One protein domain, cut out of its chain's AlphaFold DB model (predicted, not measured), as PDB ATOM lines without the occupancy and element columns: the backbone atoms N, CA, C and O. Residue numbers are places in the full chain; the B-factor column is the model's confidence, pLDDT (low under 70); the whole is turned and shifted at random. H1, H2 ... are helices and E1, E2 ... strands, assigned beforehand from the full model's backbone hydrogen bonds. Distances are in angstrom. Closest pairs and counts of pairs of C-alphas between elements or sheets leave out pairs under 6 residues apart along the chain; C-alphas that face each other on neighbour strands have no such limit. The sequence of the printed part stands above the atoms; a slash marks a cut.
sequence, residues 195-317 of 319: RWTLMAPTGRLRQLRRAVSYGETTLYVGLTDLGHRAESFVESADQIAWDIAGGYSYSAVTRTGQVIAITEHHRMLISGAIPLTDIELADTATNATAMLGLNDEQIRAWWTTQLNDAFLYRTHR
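This is residues 195 to 317 of the 319 residues of an uncharacterized protein of Nocardia sp. SYP-A9097 (UniProt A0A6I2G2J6). A strongly twisted six-stranded sheet curls round one short helix, H1; a longer helix, H2, packs across the E1, E2 and E3 half of the sheet, and H3 makes a corner at the end of H2. Two meanders, E1 E2 E3 and E4 E5 E6, each strand the antiparallel neighbour of the one before, join side by side through the parallel pair E1 and E4. The printed part has 123 residues, in the order E1 E2 E3 H1 E4 E5 E6 H2 H3; the sheet runs E3 E2 E1 E4 E5 E6, mixed, and the class is mixed, helices and strands. It is compact, with a radius of gyration of the C-alphas of 13.4 A, and rounded, spanning 36 by 35 by 31 A.

Start at E1, residues 205 to 214, which bends by 67 degrees at residue 210. It forms a hairpin with E2, residues 217 to 225, where N 212 and O 219 are 2.8 A apart. E2 forms a hairpin with edge strand E3, residues 230 to 236; look at N 222 and O 233, 3.0 A. E4, residues 250 to 253, is parallel to E1, with N 208 and O 251 at 2.8 A. E5, residues 259 to 265, pairs antiparallel with E4 at N 252 and O 260, 2.8 A, and with edge strand E6, residues 268 to 271, at N 263 and O 270, 2.9 A. H1, residues 237 to 245, is on the sheet; its Ala 241 and Glu 264 of E5 have the closest C-alphas of that pair, 5.4 A apart. E3, H1 and E4 form a split strand-helix-strand unit, two strands of one sheet that follow each other among the strands, with a helix between them along the chain and E2 and E1 between them in the sheet; its crossover is right-handed. H2, residues 296 to 308, is on the sheet at a height of 8.5 A and runs across the strands, 88 degrees to E2 on the local plane. H3, residues 310 to 315, touches H2 only at the corner, closest at the C-alphas of Gln 306 and Tyr 313, 4.7 A. In H1, H2 and H3 every O i to N i+4 pair is within hydrogen-bond range.

Find C-alpha 205 at (88.390, 98.978, 90.613), where E1 begins its 24.3 A. E2 spans 24.6 A, E3 and E5 19.4 A each, and H2 18.4 A. H3 ends at C-alpha 315, (79.407, 110.600, 83.213).

The C-alphas of Arg 195 and Thr 256, the two farthest apart, are 37.1 A apart. The printed part has no cut. The link from E6 to H2, residues 272 to 295, is long; within it, residues 283 to 293 have pLDDT under 70.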
ATOM      1  N   ARG A 195      81.903 106.506  70.555       89.44
ATOM      2  CA  ARG A 195      83.150 107.056  71.084       89.44
ATOM      3  C   ARG A 195      83.316 106.772  72.578       89.44
ATOM      4  O   ARG A 195      84.440 106.546  73.030       89.44
ATOM      5  N   TRP A 196      82.243 106.856  73.358       89.19
ATOM      6  CA  TRP A 196      82.283 106.722  74.813       89.19
ATOM      7  C   TRP A 196      82.319 105.267  75.284       89.19
ATOM      8  O   TRP A 196      82.903 105.005  76.333       89.19
ATOM      9  N   THR A 197      81.799 104.316  74.509       87.75
ATOM     10  CA  THR A 197      81.966 102.869  74.758       87.75
ATOM     11  C   THR A 197      83.423 102.423  74.614       87.75
ATOM     12  O   THR A 197      83.873 101.534  75.334       87.75
ATOM     13  N   LEU A 198      84.203 103.098  73.762       87.31
ATOM     14  CA  LEU A 198      85.648 102.882  73.623       87.31
ATOM     15  C   LEU A 198      86.483 103.571  74.715       87.31
ATOM     16  O   LEU A 198      87.694 103.350  74.796       87.31
ATOM     17  N   MET A 199      85.880 104.438  75.537       87.25
ATOM     18  CA  MET A 199      86.604 105.093  76.623       87.25
ATOM     19  C   MET A 199      86.846 104.135  77.785       87.25
ATOM     20  O   MET A 199      85.974 103.358  78.177       87.25
ATOM     21  N   ALA A 200      88.029 104.275  78.383       85.50
ATOM     22  CA  ALA A 200      88.398 103.590  79.609       85.50
ATOM     23  C   ALA A 200      87.330 103.784  80.702       85.50
ATOM     24  O   ALA A 200      86.886 104.918  80.915       85.50
ATOM     25  N   PRO A 201      86.941 102.723  81.426       88.12
ATOM     26  CA  PRO A 201      86.175 102.883  82.644       88.12
ATOM     27  C   PRO A 201      86.971 103.680  83.683       88.12
ATOM     28  O   PRO A 201      88.200 103.658  83.743       88.12
ATOM     29  N   THR A 202      86.235 104.388  84.522       81.94
ATOM     30  CA  THR A 202      86.762 105.266  85.571       81.94
ATOM     31  C   THR A 202      87.137 104.474  86.813       81.94
ATOM     32  O   THR A 202      86.600 103.387  87.050       81.94
ATOM     33  N   GLY A 203      88.008 105.058  87.640       82.25
ATOM     34  CA  GLY A 203      88.371 104.530  88.953       82.25
ATOM     35  C   GLY A 203      89.424 103.425  88.952       82.25
ATOM     36  O   GLY A 203      89.981 103.048  87.926       82.25
ATOM     37  N   ARG A 204      89.741 102.946  90.158       82.56
ATOM     38  CA  ARG A 204      90.793 101.942  90.399       82.56
ATOM     39  C   ARG A 204      90.290 100.514  90.228       82.56
ATOM     40  O   ARG A 204      91.033  99.646  89.783       82.56
ATOM     41  N   LEU A 205      89.047 100.277  90.635       87.69
ATOM     42  CA  LEU A 205      88.390  98.978  90.613       87.69
ATOM     43  C   LEU A 205      86.892  99.187  90.422       87.69
ATOM     44  O   LEU A 205      86.299 100.079  91.035       87.69
ATOM     45  N   ARG A 206      86.274  98.322  89.619       92.12
ATOM     46  CA  ARG A 206      84.820  98.239  89.504       92.12
ATOM     47  C   ARG A 206      84.308  96.960  90.137       92.12
ATOM     48  O   ARG A 206      84.861  95.879  89.937       92.12
ATOM     49  N   GLN A 207      83.268  97.096  90.944       92.75
ATOM     50  CA  GLN A 207      82.702  96.003  91.713       92.75
ATOM     51  C   GLN A 207      81.232  95.798  91.349       92.75
ATOM     52  O   GLN A 207      80.383  96.619  91.690       92.75
ATOM     53  N   LEU A 208      80.943  94.681  90.688       94.25
ATOM     54  CA  LEU A 208      79.609  94.231  90.309       94.25
ATOM     55  C   LEU A 208      78.861  93.732  91.546       94.25
ATOM     56  O   LEU A 208      79.419  93.016  92.383       94.25
ATOM     57  N   ARG A 209      77.595  94.116  91.673       91.06
ATOM     58  CA  ARG A 209      76.764  93.765  92.835       91.06
ATOM     59  C   ARG A 209      75.417  93.190  92.453       91.06
ATOM     60  O   ARG A 209      74.889  92.369  93.186       91.06
ATOM     61  N   ARG A 210      74.873  93.572  91.304       90.38
ATOM     62  CA  ARG A 210      73.556  93.113  90.870       90.38
ATOM     63  C   ARG A 210      73.549  92.896  89.371       90.38
ATOM     64  O   ARG A 210      74.212  93.632  88.648       90.38
ATOM     65  N   ALA A 211      72.795  91.899  88.932       92.31
ATOM     66  CA  ALA A 211      72.510  91.641  87.531       92.31
ATOM     67  C   ALA A 211      71.021  91.897  87.276       92.31
ATOM     68  O   ALA A 211      70.182  91.522  88.095       92.31
ATOM     69  N   VAL A 212      70.700  92.541  86.158       92.81
ATOM     70  CA  VAL A 212      69.334  92.850  85.727       92.81
ATOM     71  C   VAL A 212      69.197  92.465  84.260       92.81
ATOM     72  O   VAL A 212      69.997  92.879  83.423       92.81
ATOM     73  N   SER A 213      68.174  91.684  83.924       92.75
ATOM     74  CA  SER A 213      67.887  91.331  82.529       92.75
ATOM     75  C   SER A 213      67.316  92.529  81.756       92.75
ATOM     76  O   SER A 213      66.416  93.220  82.249       92.75
ATOM     77  N   TYR A 214      67.806  92.744  80.531       92.44
ATOM     78  CA  TYR A 214      67.325  93.761  79.588       92.44
ATOM     79  C   TYR A 214      67.324  93.189  78.162       92.44
ATOM     80  O   TYR A 214      68.355  93.138  77.495       92.44
ATOM     81  N   GLY A 215      66.164  92.722  77.692       90.56
ATOM     82  CA  GLY A 215      66.078  91.999  76.421       90.56
ATOM     83  C   GLY A 215      66.966  90.751  76.435       90.56
ATOM     84  O   GLY A 215      66.848  89.923  77.334       90.56
ATOM     85  N   GLU A 216      67.867  90.643  75.459       89.94
ATOM     86  CA  GLU A 216      68.847  89.550  75.357       89.94
ATOM     87  C   GLU A 216      70.166  89.834  76.097       89.94
ATOM     88  O   GLU A 216      71.026  88.959  76.174       89.94
ATOM     89  N   THR A 217      70.345  91.037  76.658       91.44
ATOM     90  CA  THR A 217      71.561  91.393  77.399       91.44
ATOM     91  C   THR A 217      71.344  91.358  78.910       91.44
ATOM     92  O   THR A 217      70.229  91.492  79.426       91.44
ATOM     93  N   THR A 218      72.442  91.185  79.641       94.31
ATOM     94  CA  THR A 218      72.476  91.344  81.098       94.31
ATOM     95  C   THR A 218      73.156  92.661  81.425       94.31
ATOM     96  O   THR A 218      74.292  92.897  81.012       94.31
ATOM     97  N   LEU A 219      72.460  93.505  82.178       94.50
ATOM     98  CA  LEU A 219      73.020  94.712  82.764       94.50
ATOM     99  C   LEU A 219      73.587  94.371  84.133       94.50
ATOM    100  O   LEU A 219      72.926  93.709  84.933       94.50
ATOM    101  N   TYR A 220      74.783  94.855  84.427       93.88
ATOM    102  CA  TYR A 220      75.358  94.762  85.756       93.88
ATOM    103  C   TYR A 220      75.395  96.130  86.411       93.88
ATOM    104  O   TYR A 220      75.908  97.092  85.843       93.88
ATOM    105  N   VAL A 221      74.880  96.188  87.635       92.12
ATOM    106  CA  VAL A 221      74.960  97.356  88.507       92.12
ATOM    107  C   VAL A 221      76.111  97.157  89.475       92.12
ATOM    108  O   VAL A 221      76.261  96.087  90.083       92.12
ATOM    109  N   GLY A 222      76.916  98.195  89.642       90.69
ATOM    110  CA  GLY A 222      78.093  98.130  90.487       90.69
ATOM    111  C   GLY A 222      78.490  99.461  91.094       90.69
ATOM    112  O   GLY A 222      77.808 100.478  90.958       90.69
ATOM    113  N   LEU A 223      79.618  99.414  91.794       89.75
ATOM    114  CA  LEU A 223      80.298 100.577  92.341       89.75
ATOM    115  C   LEU A 223      81.698 100.685  91.747       89.75
ATOM    116  O   LEU A 223      82.448  99.709  91.697       89.75
ATOM    117  N   THR A 224      82.050 101.889  91.334       89.25
ATOM    118  CA  THR A 224      83.399 102.288  90.968       89.25
ATOM    119  C   THR A 224      84.093 102.866  92.192       89.25
ATOM    120  O   THR A 224      83.596 103.820  92.791       89.25
ATOM    121  N   ASP A 225      85.253 102.319  92.550       87.94
ATOM    122  CA  ASP A 225      86.121 102.880  93.585       87.94
ATOM    123  C   ASP A 225      86.998 104.009  93.012       87.94
ATOM    124  O   ASP A 225      87.896 103.771  92.196       87.94
ATOM    125  N   LEU A 226      86.753 105.243  93.464       85.06
ATOM    126  CA  LEU A 226      87.540 106.441  93.132       85.06
ATOM    127  C   LEU A 226      88.567 106.789  94.234       85.06
ATOM    128  O   LEU A 226      89.136 107.883  94.269       85.06
ATOM    129  N   GLY A 227      88.801 105.874  95.176       82.62
ATOM    130  CA  GLY A 227      89.751 105.976  96.284       82.62
ATOM    131  C   GLY A 227      89.200 106.682  97.525       82.62
ATOM    132  O   GLY A 227      89.408 106.203  98.633       82.62
ATOM    133  N   HIS A 228      88.512 107.813  97.360       80.69
ATOM    134  CA  HIS A 228      87.933 108.596  98.470       80.69
ATOM    135  C   HIS A 228      86.397 108.612  98.468       80.69
ATOM    136  O   HIS A 228      85.779 109.043  99.440       80.69
ATOM    137  N   ARG A 229      85.781 108.141  97.382       82.88
ATOM    138  CA  ARG A 229      84.338 107.958  97.236       82.88
ATOM    139  C   ARG A 229      84.057 106.782  96.304       82.88
ATOM    140  O   ARG A 229      84.933 106.388  95.536       82.88
ATOM    141  N   ALA A 230      82.837 106.263  96.368       83.19
ATOM    142  CA  ALA A 230      82.330 105.286  95.417       83.19
ATOM    143  C   ALA A 230      81.209 105.908  94.583       83.19
ATOM    144  O   ALA A 230      80.383 106.650  95.115       83.19
ATOM    145  N   GLU A 231      81.173 105.587  93.296       85.75
ATOM    146  CA  GLU A 231      80.112 106.016  92.383       85.75
ATOM    147  C   GLU A 231      79.423 104.805  91.771       85.75
ATOM    148  O   GLU A 231      80.059 103.791  91.501       85.75
ATOM    149  N   SER A 232      78.111 104.888  91.575       87.12
ATOM    150  CA  SER A 232      77.365 103.804  90.943       87.12
ATOM    151  C   SER A 232      77.503 103.828  89.423       87.12
ATOM    152  O   SER A 232      77.589 104.893  88.808       87.12
ATOM    153  N   PHE A 233      77.465 102.645  88.818       88.75
ATOM    154  CA  PHE A 233      77.380 102.475  87.370       88.75
ATOM    155  C   PHE A 233      76.421 101.334  87.019       88.75
ATOM    156  O   PHE A 233      76.184 100.440  87.837       88.75
ATOM    157  N   VAL A 234      75.905 101.362  85.790       91.19
ATOM    158  CA  VAL A 234      75.207 100.247  85.136       91.19
ATOM    159  C   VAL A 234      75.812 100.103  83.754       91.19
ATOM    160  O   VAL A 234      75.939 101.097  83.045       91.19
ATOM    161  N   GLU A 235      76.213  98.890  83.395       93.00
ATOM    162  CA  GLU A 235      76.807  98.588  82.092       93.00
ATOM    163  C   GLU A 235      76.382  97.204  81.605       93.00
ATOM    164  O   GLU A 235      76.041  96.330  82.405       93.00
ATOM    165  N   SER A 236      76.399  96.990  80.289       94.62
ATOM    166  CA  SER A 236      76.111  95.681  79.705       94.62
ATOM    167  C   SER A 236      77.256  94.690  79.936       94.62
ATOM    168  O   SER A 236      78.423  95.065  80.081       94.62
ATOM    169  N   ALA A 237      76.924  93.396  79.919       95.25
ATOM    170  CA  ALA A 237      77.903  92.314  79.982       95.25
ATOM    171  C   ALA A 237      78.996  92.449  78.905       95.25
ATOM    172  O   ALA A 237      80.178  92.287  79.203       95.25
ATOM    173  N   ASP A 238      78.600  92.800  77.677       94.25
ATOM    174  CA  ASP A 238      79.512  92.952  76.539       94.25
ATOM    175  C   ASP A 238      80.511  94.087  76.744       94.25
ATOM    176  O   ASP A 238      81.699  93.931  76.449       94.25
ATOM    177  N   GLN A 239      80.043  95.216  77.280       93.88
ATOM    178  CA  GLN A 239      80.897  96.358  77.565       93.88
ATOM    179  C   GLN A 239      81.903  96.026  78.676       93.88
ATOM    180  O   GLN A 239      83.090  96.314  78.529       93.88
ATOM    181  N   ILE A 240      81.468  95.365  79.753       95.19
ATOM    182  CA  ILE A 240      82.371  94.933  80.832       95.19
ATOM    183  C   ILE A 240      83.406  93.938  80.298       95.19
ATOM    184  O   ILE A 240      84.588  94.044  80.618       95.19
ATOM    185  N   ALA A 241      82.996  92.996  79.446       95.62
ATOM    186  CA  ALA A 241      83.923  92.057  78.824       95.62
ATOM    187  C   ALA A 241      84.938  92.782  77.926       95.62
ATOM    188  O   ALA A 241      86.111  92.418  77.903       95.62
ATOM    189  N   TRP A 242      84.507  93.824  77.205       94.25
ATOM    190  CA  TRP A 242      85.395  94.672  76.406       94.25
ATOM    191  C   TRP A 242      86.416  95.413  77.271       94.25
ATOM    192  O   TRP A 242      87.599  95.428  76.939       94.25
ATOM    193  N   ASP A 243      85.986  95.954  78.408       94.25
ATOM    194  CA  ASP A 243      86.881  96.624  79.345       94.25
ATOM    195  C   ASP A 243      87.902  95.651  79.963       94.25
ATOM    196  O   ASP A 243      89.093  95.958  80.030       94.25
ATOM    197  N   ILE A 244      87.472  94.464  80.396       95.25
ATOM    198  CA  ILE A 244      88.386  93.462  80.966       95.25
ATOM    199  C   ILE A 244      89.428  93.028  79.928       95.25
ATOM    200  O   ILE A 244      90.619  93.010  80.244       95.25
ATOM    201  N   ALA A 245      89.010  92.797  78.679       94.06
ATOM    202  CA  ALA A 245      89.924  92.514  77.570       94.06
ATOM    203  C   ALA A 245      90.909  93.674  77.316       94.06
ATOM    204  O   ALA A 245      92.050  93.459  76.907       94.06
ATOM    205  N   GLY A 246      90.480  94.910  77.590       91.94
ATOM    206  CA  GLY A 246      91.303  96.122  77.580       91.94
ATOM    207  C   GLY A 246      92.236  96.285  78.790       91.94
ATOM    208  O   GLY A 246      92.983  97.262  78.843       91.94
ATOM    209  N   GLY A 247      92.219  95.351  79.747       92.56
ATOM    210  CA  GLY A 247      93.091  95.330  80.925       92.56
ATOM    211  C   GLY A 247      92.510  95.993  82.178       92.56
ATOM    212  O   GLY A 247      93.229  96.153  83.169       92.56
ATOM    213  N   TYR A 248      91.232  96.383  82.171       92.12
ATOM    214  CA  TYR A 248      90.596  97.011  83.330       92.12
ATOM    215  C   TYR A 248      90.095  95.962  84.332       92.12
ATOM    216  O   TYR A 248      89.510  94.945  83.971       92.12
ATOM    217  N   SER A 249      90.328  96.207  85.623       92.25
ATOM    218  CA  SER A 249      90.015  95.239  86.679       92.25
ATOM    219  C   SER A 249      88.561  95.319  87.138       92.25
ATOM    220  O   SER A 249      88.084  96.380  87.556       92.25
ATOM    221  N   TYR A 250      87.897  94.165  87.153       95.69
ATOM    222  CA  TYR A 250      86.549  93.990  87.680       95.69
ATOM    223  C   TYR A 250      86.516  92.918  88.777       95.69
ATOM    224  O   TYR A 250      87.232  91.916  88.748       95.69
ATOM    225  N   SER A 251      85.648  93.130  89.759       95.75
ATOM    226  CA  SER A 251      85.315  92.158  90.802       95.75
ATOM    227  C   SER A 251      83.804  92.061  90.957       95.75
ATOM    228  O   SER A 251      83.087  92.956  90.522       95.75
ATOM    229  N   ALA A 252      83.304  91.008  91.590       95.19
ATOM    230  CA  ALA A 252      81.897  90.890  91.946       95.19
ATOM    231  C   ALA A 252      81.741  90.552  93.429       95.19
ATOM    232  O   ALA A 252      82.590  89.872  94.004       95.19
ATOM    233  N   VAL A 253      80.660  91.026  94.049       92.62
ATOM    234  CA  VAL A 253      80.258  90.615  95.400       92.62
ATOM    235  C   VAL A 253      79.153  89.587  95.267       92.62
ATOM    236  O   VAL A 253      78.087  89.881  94.735       92.62
ATOM    237  N   THR A 254      79.407  88.384  95.757       91.81
ATOM    238  CA  THR A 254      78.414  87.304  95.813       91.81
ATOM    239  C   THR A 254      77.411  87.540  96.940       91.81
ATOM    240  O   THR A 254      77.705  88.265  97.891       91.81
ATOM    241  N   ARG A 255      76.254  86.873  96.906       87.94
ATOM    242  CA  ARG A 255      75.216  86.962  97.950       87.94
ATOM    243  C   ARG A 255      75.729  86.682  99.370       87.94
ATOM    244  O   ARG A 255      75.189  87.221 100.331       87.94
ATOM    245  N   THR A 256      76.782  85.878  99.514       87.81
ATOM    246  CA  THR A 256      77.421  85.574 100.807       87.81
ATOM    247  C   THR A 256      78.397  86.660 101.280       87.81
ATOM    248  O   THR A 256      78.987  86.531 102.349       87.81
ATOM    249  N   GLY A 257      78.580  87.729 100.501       85.94
ATOM    250  CA  GLY A 257      79.507  88.826 100.777       85.94
ATOM    251  C   GLY A 257      80.941  88.573 100.305       85.94
ATOM    252  O   GLY A 257      81.799  89.436 100.487       85.94
ATOM    253  N   GLN A 258      81.227  87.421  99.687       91.44
ATOM    254  CA  GLN A 258      82.554  87.136  99.139       91.44
ATOM    255  C   GLN A 258      82.820  87.998  97.901       91.44
ATOM    256  O   GLN A 258      81.988  88.049  96.993       91.44
ATOM    257  N   VAL A 259      84.003  88.616  97.851       93.12
ATOM    258  CA  VAL A 259      84.508  89.331  96.673       93.12
ATOM    259  C   VAL A 259      85.298  88.363  95.798       93.12
ATOM    260  O   VAL A 259      86.237  87.722  96.269       93.12
ATOM    261  N   ILE A 260      84.923  88.266  94.527       95.62
ATOM    262  CA  ILE A 260      85.566  87.405  93.530       95.62
ATOM    263  C   ILE A 260      86.100  88.246  92.371       95.62
ATOM    264  O   ILE A 260      85.493  89.250  91.998       95.62
ATOM    265  N   ALA A 261      87.242  87.857  91.806       96.38
ATOM    266  CA  ALA A 261      87.764  88.484  90.595       96.38
ATOM    267  C   ALA A 261      86.952  88.028  89.376       96.38
ATOM    268  O   ALA A 261      86.582  86.850  89.289       96.38
ATOM    269  N   ILE A 262      86.697  88.958  88.456       97.38
ATOM    270  CA  ILE A 262      86.009  88.691  87.192       97.38
ATOM    271  C   ILE A 262      87.005  88.846  86.052       97.38
ATOM    272  O   ILE A 262      87.731  89.837  85.975       97.38
ATOM    273  N   THR A 263      87.027  87.853  85.175       97.00
ATOM    274  CA  THR A 263      87.790  87.853  83.926       97.00
ATOM    275  C   THR A 263      86.833  87.681  82.750       97.00
ATOM    276  O   THR A 263      85.674  87.308  82.944       97.00
ATOM    277  N   GLU A 264      87.300  87.917  81.527       96.38
ATOM    278  CA  GLU A 264      86.532  87.624  80.321       96.38
ATOM    279  C   GLU A 264      87.131  86.439  79.555       96.38
ATOM    280  O   GLU A 264      88.336  86.193  79.570       96.38
ATOM    281  N   HIS A 265      86.266  85.672  78.895       94.25
ATOM    282  CA  HIS A 265      86.659  84.650  77.932       94.25
ATOM    283  C   HIS A 265      85.630  84.608  76.801       94.25
ATOM    284  O   HIS A 265      84.465  84.303  77.037       94.25
ATOM    285  N   HIS A 266      86.042  84.925  75.568       92.00
ATOM    286  CA  HIS A 266      85.147  84.996  74.398       92.00
ATOM    287  C   HIS A 266      83.883  85.839  74.646       92.00
ATOM    288  O   HIS A 266      82.776  85.398  74.355       92.00
ATOM    289  N   ARG A 267      84.049  87.049  75.203       90.62
ATOM    290  CA  ARG A 267      82.951  87.966  75.586       90.62
ATOM    291  C   ARG A 267      82.058  87.494  76.739       90.62
ATOM    292  O   ARG A 267      81.153  88.218  77.129       90.62
ATOM    293  N   MET A 268      82.337  86.343  77.345       93.81
ATOM    294  CA  MET A 268      81.632  85.880  78.536       93.81
ATOM    295  C   MET A 268      82.368  86.315  79.804       93.81
ATOM    296  O   MET A 268      83.578  86.121  79.919       93.81
ATOM    297  N   LEU A 269      81.631  86.866  80.769       96.88
ATOM    298  CA  LEU A 269      82.153  87.185  82.098       96.88
ATOM    299  C   LEU A 269      82.217  85.913  82.943       96.88
ATOM    300  O   LEU A 269      81.212  85.211  83.071       96.88
ATOM    301  N   ILE A 270      83.375  85.625  83.533       96.88
ATOM    302  CA  ILE A 270      83.609  84.411  84.323       96.88
ATOM    303  C   ILE A 270      84.380  84.719  85.610       96.88
ATOM    304  O   ILE A 270      85.122  85.699  85.695       96.88
ATOM    305  N   SER A 271      84.251  83.842  86.604       96.00
ATOM    306  CA  SER A 271      85.157  83.773  87.751       96.00
ATOM    307  C   SER A 271      85.770  82.377  87.830       96.00
ATOM    308  O   SER A 271      85.079  81.383  88.073       96.00
ATOM    309  N   GLY A 272      87.072  82.276  87.550       92.31
ATOM    310  CA  GLY A 272      87.727  80.985  87.344       92.31
ATOM    311  C   GLY A 272      87.153  80.273  86.116       92.31
ATOM    312  O   GLY A 272      87.452  80.664  84.995       92.31
ATOM    313  N   ALA A 273      86.330  79.245  86.330       91.75
ATOM    314  CA  ALA A 273      85.650  78.492  85.267       91.75
ATOM    315  C   ALA A 273      84.117  78.659  85.274       91.75
ATOM    316  O   ALA A 273      83.433  78.019  84.480       91.75
ATOM    317  N   ILE A 274      83.574  79.469  86.188       95.56
ATOM    318  CA  ILE A 274      82.129  79.605  86.397       95.56
ATOM    319  C   ILE A 274      81.642  80.869  85.674       95.56
ATOM    320  O   ILE A 274      82.181  81.947  85.953       95.56
ATOM    321  N   PRO A 275      80.647  80.775  84.771       94.94
ATOM    322  CA  PRO A 275      79.987  81.940  84.194       94.94
ATOM    323  C   PRO A 275      79.400  82.843  85.275       94.94
ATOM    324  O   PRO A 275      78.775  82.371  86.220       94.94
ATOM    325  N   LEU A 276      79.557  84.158  85.129       94.88
ATOM    326  CA  LEU A 276      79.029  85.117  86.101       94.88
ATOM    327  C   LEU A 276      77.497  85.048  86.219       94.88
ATOM    328  O   LEU A 276      76.962  85.315  87.288       94.88
ATOM    329  N   THR A 277      76.803  84.637  85.154       92.25
ATOM    330  CA  THR A 277      75.349  84.402  85.147       92.25
ATOM    331  C   THR A 277      74.906  83.307  86.116       92.25
ATOM    332  O   THR A 277      73.763  83.324  86.563       92.25
ATOM    333  N   ASP A 278      75.807  82.388  86.465       92.75
ATOM    334  CA  ASP A 278      75.538  81.268  87.370       92.75
ATOM    335  C   ASP A 278      75.914  81.609  88.825       92.75
ATOM    336  O   ASP A 278      75.778  80.780  89.727       92.75
ATOM    337  N   ILE A 279      76.405  82.829  89.069       91.56
ATOM    338  CA  ILE A 279      76.826  83.308  90.384       91.56
ATOM    339  C   ILE A 279      75.780  84.285  90.919       91.56
ATOM    340  O   ILE A 279      75.566  85.366  90.377       91.56
ATOM    341  N   GLU A 280      75.174  83.943  92.053       90.38
ATOM    342  CA  GLU A 280      74.255  84.845  92.743       90.38
ATOM    343  C   GLU A 280      75.010  86.042  93.343       90.38
ATOM    344  O   GLU A 280      75.808  85.896  94.279       90.38
ATOM    345  N   LEU A 281      74.741  87.239  92.823       90.19
ATOM    346  CA  LEU A 281      75.346  88.484  93.290       90.19
ATOM    347  C   LEU A 281      74.619  89.074  94.511       90.19
ATOM    348  O   LEU A 281      73.456  88.773  94.785       90.19
ATOM    349  N   ALA A 282      75.325  89.903  95.279       81.38
ATOM    350  CA  ALA A 282      74.787  90.575  96.455       81.38
ATOM    351  C   ALA A 282      73.826  91.707  96.077       81.38
ATOM    352  O   ALA A 282      74.264  92.829  95.828       81.38
ATOM    353  N   ASP A 283      72.521  91.465  96.204       67.75
ATOM    354  CA  ASP A 283      71.450  92.463  96.028       67.75
ATOM    355  C   ASP A 283      71.384  93.511  97.165       67.75
ATOM    356  O   ASP A 283      70.337  93.875  97.697       67.75
ATOM    357  N   THR A 284      72.542  93.951  97.650       56.16
ATOM    358  CA  THR A 284      72.641  94.736  98.877       56.16
ATOM    359  C   THR A 284      72.366  96.212  98.615       56.16
ATOM    360  O   THR A 284      73.276  97.020  98.438       56.16
ATOM    361  N   ALA A 285      71.083  96.564  98.725       50.97
ATOM    362  CA  ALA A 285      70.566  97.915  98.967       50.97
ATOM    363  C   ALA A 285      71.056  98.542 100.298       50.97
ATOM    364  O   ALA A 285      70.666  99.651 100.655       50.97
ATOM    365  N   THR A 286      71.898  97.844 101.070       44.81
ATOM    366  CA  THR A 286      72.288  98.219 102.437       44.81
ATOM    367  C   THR A 286      73.351  99.311 102.540       44.81
ATOM    368  O   THR A 286      73.578  99.794 103.645       44.81
ATOM    369  N   ASN A 287      73.942  99.774 101.433       44.53
ATOM    370  CA  ASN A 287      74.784 100.973 101.430       44.53
ATOM    371  C   ASN A 287      74.189 102.026 100.490       44.53
ATOM    372  O   ASN A 287      74.048 101.792  99.291       44.53
ATOM    373  N   ALA A 288      73.849 103.177 101.076       44.06
ATOM    374  CA  ALA A 288      73.120 104.318 100.524       44.06
ATOM    375  C   ALA A 288      73.820 105.025  99.342       44.06
ATOM    376  O   ALA A 288      74.141 106.210  99.397       44.06
ATOM    377  N   THR A 289      74.043 104.301  98.253       55.72
ATOM    378  CA  THR A 289      74.354 104.868  96.938       55.72
ATOM    379  C   THR A 289      73.085 104.773  96.103       55.72
ATOM    380  O   THR A 289      72.521 103.687  95.976       55.72
ATOM    381  N   ALA A 290      72.615 105.910  95.582       59.69
ATOM    382  CA  ALA A 290      71.250 106.092  95.072       59.69
ATOM    383  C   ALA A 290      70.782 105.018  94.073       59.69
ATOM    384  O   ALA A 290      69.610 104.658  94.085       59.69
ATOM    385  N   MET A 291      71.683 104.457  93.255       61.78
ATOM    386  CA  MET A 291      71.326 103.438  92.262       61.78
ATOM    387  C   MET A 291      71.161 102.016  92.804       61.78
ATOM    388  O   MET A 291      70.400 101.246  92.227       61.78
ATOM    389  N   LEU A 292      71.829 101.645  93.902       62.81
ATOM    390  CA  LEU A 292      71.692 100.296  94.478       62.81
ATOM    391  C   LEU A 292      70.338 100.091  95.175       62.81
ATOM    392  O   LEU A 292      69.945  98.956  95.423       62.81
ATOM    393  N   GLY A 293      69.625 101.182  95.475       68.69
ATOM    394  CA  GLY A 293      68.258 101.160  95.997       68.69
ATOM    395  C   GLY A 293      67.169 101.187  94.920       68.69
ATOM    396  O   GLY A 293      65.992 101.138  95.267       68.69
ATOM    397  N   LEU A 294      67.532 101.286  93.636       79.56
ATOM    398  CA  LEU A 294      66.559 101.279  92.547       79.56
ATOM    399  C   LEU A 294      66.043  99.864  92.280       79.56
ATOM    400  O   LEU A 294      66.751  98.867  92.452       79.56
ATOM    401  N   ASN A 295      64.792  99.774  91.840       86.94
ATOM    402  CA  ASN A 295      64.235  98.522  91.347       86.94
ATOM    403  C   ASN A 295      64.713  98.230  89.908       86.94
ATOM    404  O   ASN A 295      65.282  99.089  89.233       86.94
ATOM    405  N   ASP A 296      64.473  97.009  89.428       89.69
ATOM    406  CA  ASP A 296      64.903  96.583  88.090       89.69
ATOM    407  C   ASP A 296      64.336  97.464  86.966       89.69
ATOM    408  O   ASP A 296      65.006  97.704  85.967       89.69
ATOM    409  N   GLU A 297      63.098  97.942  87.106       90.12
ATOM    410  CA  GLU A 297      62.448  98.792  86.106       90.12
ATOM    411  C   GLU A 297      63.125 100.160  86.009       90.12
ATOM    412  O   GLU A 297      63.425 100.623  84.911       90.12
ATOM    413  N   GLN A 298      63.462 100.758  87.150       89.06
ATOM    414  CA  GLN A 298      64.209 102.009  87.231       89.06
ATOM    415  C   GLN A 298      65.628 101.861  86.669       89.06
ATOM    416  O   GLN A 298      66.100 102.756  85.975       89.06
ATOM    417  N   ILE A 299      66.296 100.727  86.916       89.44
ATOM    418  CA  ILE A 299      67.619 100.430  86.342       89.44
ATOM    419  C   ILE A 299      67.532 100.323  84.815       89.44
ATOM    420  O   ILE A 299      68.352 100.914  84.114       89.44
ATOM    421  N   ARG A 300      66.521  99.616  84.291       92.25
ATOM    422  CA  ARG A 300      66.289  99.517  82.843       92.25
ATOM    423  C   ARG A 300      65.984 100.879  82.223       92.25
ATOM    424  O   ARG A 300      66.600 101.224  81.224       92.25
ATOM    425  N   ALA A 301      65.097 101.663  82.833       89.44
ATOM    426  CA  ALA A 301      64.767 103.007  82.364       89.44
ATOM    427  C   ALA A 301      65.997 103.927  82.362       89.44
ATOM    428  O   ALA A 301      66.219 104.672  81.406       89.44
ATOM    429  N   TRP A 302      66.836 103.837  83.397       87.19
ATOM    430  CA  TRP A 302      68.086 104.586  83.468       87.19
ATOM    431  C   TRP A 302      69.061 104.191  82.360       87.19
ATOM    432  O   TRP A 302      69.587 105.063  81.674       87.19
ATOM    433  N   TRP A 303      69.243 102.889  82.128       91.19
ATOM    434  CA  TRP A 303      70.069 102.386  81.031       91.19
ATOM    435  C   TRP A 303      69.559 102.858  79.662       91.19
ATOM    436  O   TRP A 303      70.332 103.378  78.862       91.19
ATOM    437  N   THR A 304      68.250 102.765  79.405       91.31
ATOM    438  CA  THR A 304      67.640 103.298  78.176       91.31
ATOM    439  C   THR A 304      67.890 104.801  78.035       91.31
ATOM    440  O   THR A 304      68.213 105.267  76.947       91.31
ATOM    441  N   THR A 305      67.809 105.557  79.132       88.25
ATOM    442  CA  THR A 305      68.105 106.998  79.130       88.25
ATOM    443  C   THR A 305      69.560 107.266  78.745       88.25
ATOM    444  O   THR A 305      69.814 108.148  77.940       88.25
ATOM    445  N   GLN A 306      70.517 106.483  79.248       87.69
ATOM    446  CA  GLN A 306      71.935 106.637  78.900       87.69
ATOM    447  C   GLN A 306      72.244 106.309  77.440       87.69
ATOM    448  O   GLN A 306      73.102 106.948  76.841       87.69
ATOM    449  N   LEU A 307      71.556 105.324  76.861       89.44
ATOM    450  CA  LEU A 307      71.702 105.024  75.437       89.44
ATOM    451  C   LEU A 307      71.140 106.152  74.557       89.44
ATOM    452  O   LEU A 307      71.673 106.400  73.481       89.44
ATOM    453  N   ASN A 308      70.108 106.857  75.030       87.44
ATOM    454  CA  ASN A 308      69.473 107.970  74.315       87.44
ATOM    455  C   ASN A 308      70.107 109.343  74.602       87.44
ATOM    456  O   ASN A 308      69.903 110.281  73.832       87.44
ATOM    457  N   ASP A 309      70.850 109.472  75.702       86.88
ATOM    458  CA  ASP A 309      71.665 110.635  76.041       86.88
ATOM    459  C   ASP A 309      73.068 110.172  76.394       86.88
ATOM    460  O   ASP A 309      73.438 109.882  77.538       86.88
ATOM    461  N   ALA A 310      73.893 110.140  75.373       87.75
ATOM    462  CA  ALA A 310      75.205 109.594  75.518       87.75
ATOM    463  C   ALA A 310      76.113 110.558  76.354       87.75
ATOM    464  O   ALA A 310      77.103 110.115  76.949       87.75
ATOM    465  N   PHE A 311      75.764 111.851  76.539       85.19
ATOM    466  CA  PHE A 311      76.469 112.708  77.515       85.19
ATOM    467  C   PHE A 311      76.267 112.199  78.945       85.19
ATOM    468  O   PHE A 311      77.213 112.252  79.741       85.19
ATOM    469  N   LEU A 312      75.081 111.665  79.251       84.19
ATOM    470  CA  LEU A 312      74.809 110.950  80.496       84.19
ATOM    471  C   LEU A 312      75.578 109.623  80.548       84.19
ATOM    472  O   LEU A 312      76.178 109.309  81.571       84.19
ATOM    473  N   TYR A 313      75.668 108.869  79.448       87.31
ATOM    474  CA  TYR A 313      76.530 107.675  79.409       87.31
ATOM    475  C   TYR A 313      77.990 108.014  79.768       87.31
ATOM    476  O   TYR A 313      78.626 107.352  80.596       87.31
ATOM    477  N   ARG A 314      78.511 109.124  79.227       87.00
ATOM    478  CA  ARG A 314      79.871 109.607  79.496       87.00
ATOM    479  C   ARG A 314      80.128 109.871  80.981       87.00
ATOM    480  O   ARG A 314      81.276 109.718  81.400       87.00
ATOM    481  N   THR A 315      79.145 110.274  81.794       78.88
ATOM    482  CA  THR A 315      79.407 110.600  83.213       78.88
ATOM    483  C   THR A 315      79.927 109.403  84.000       78.88
ATOM    484  O   THR A 315      80.759 109.590  84.879       78.88
ATOM    485  N   HIS A 316      79.557 108.179  83.616       72.56
ATOM    486  CA  HIS A 316      80.078 106.949  84.227       72.56
ATOM    487  C   HIS A 316      81.443 106.536  83.671       72.56
ATOM    488  O   HIS A 316      82.062 105.620  84.197       72.56
ATOM    489  N   ARG A 317      81.926 107.199  82.616       79.31
ATOM    490  CA  ARG A 317      83.165 106.891  81.883       79.31
ATOM    491  C   ARG A 317      84.231 108.003  81.991       79.31
ATOM    492  O   ARG A 317      85.315 107.857  81.436       79.31
TER     493      ARG A 317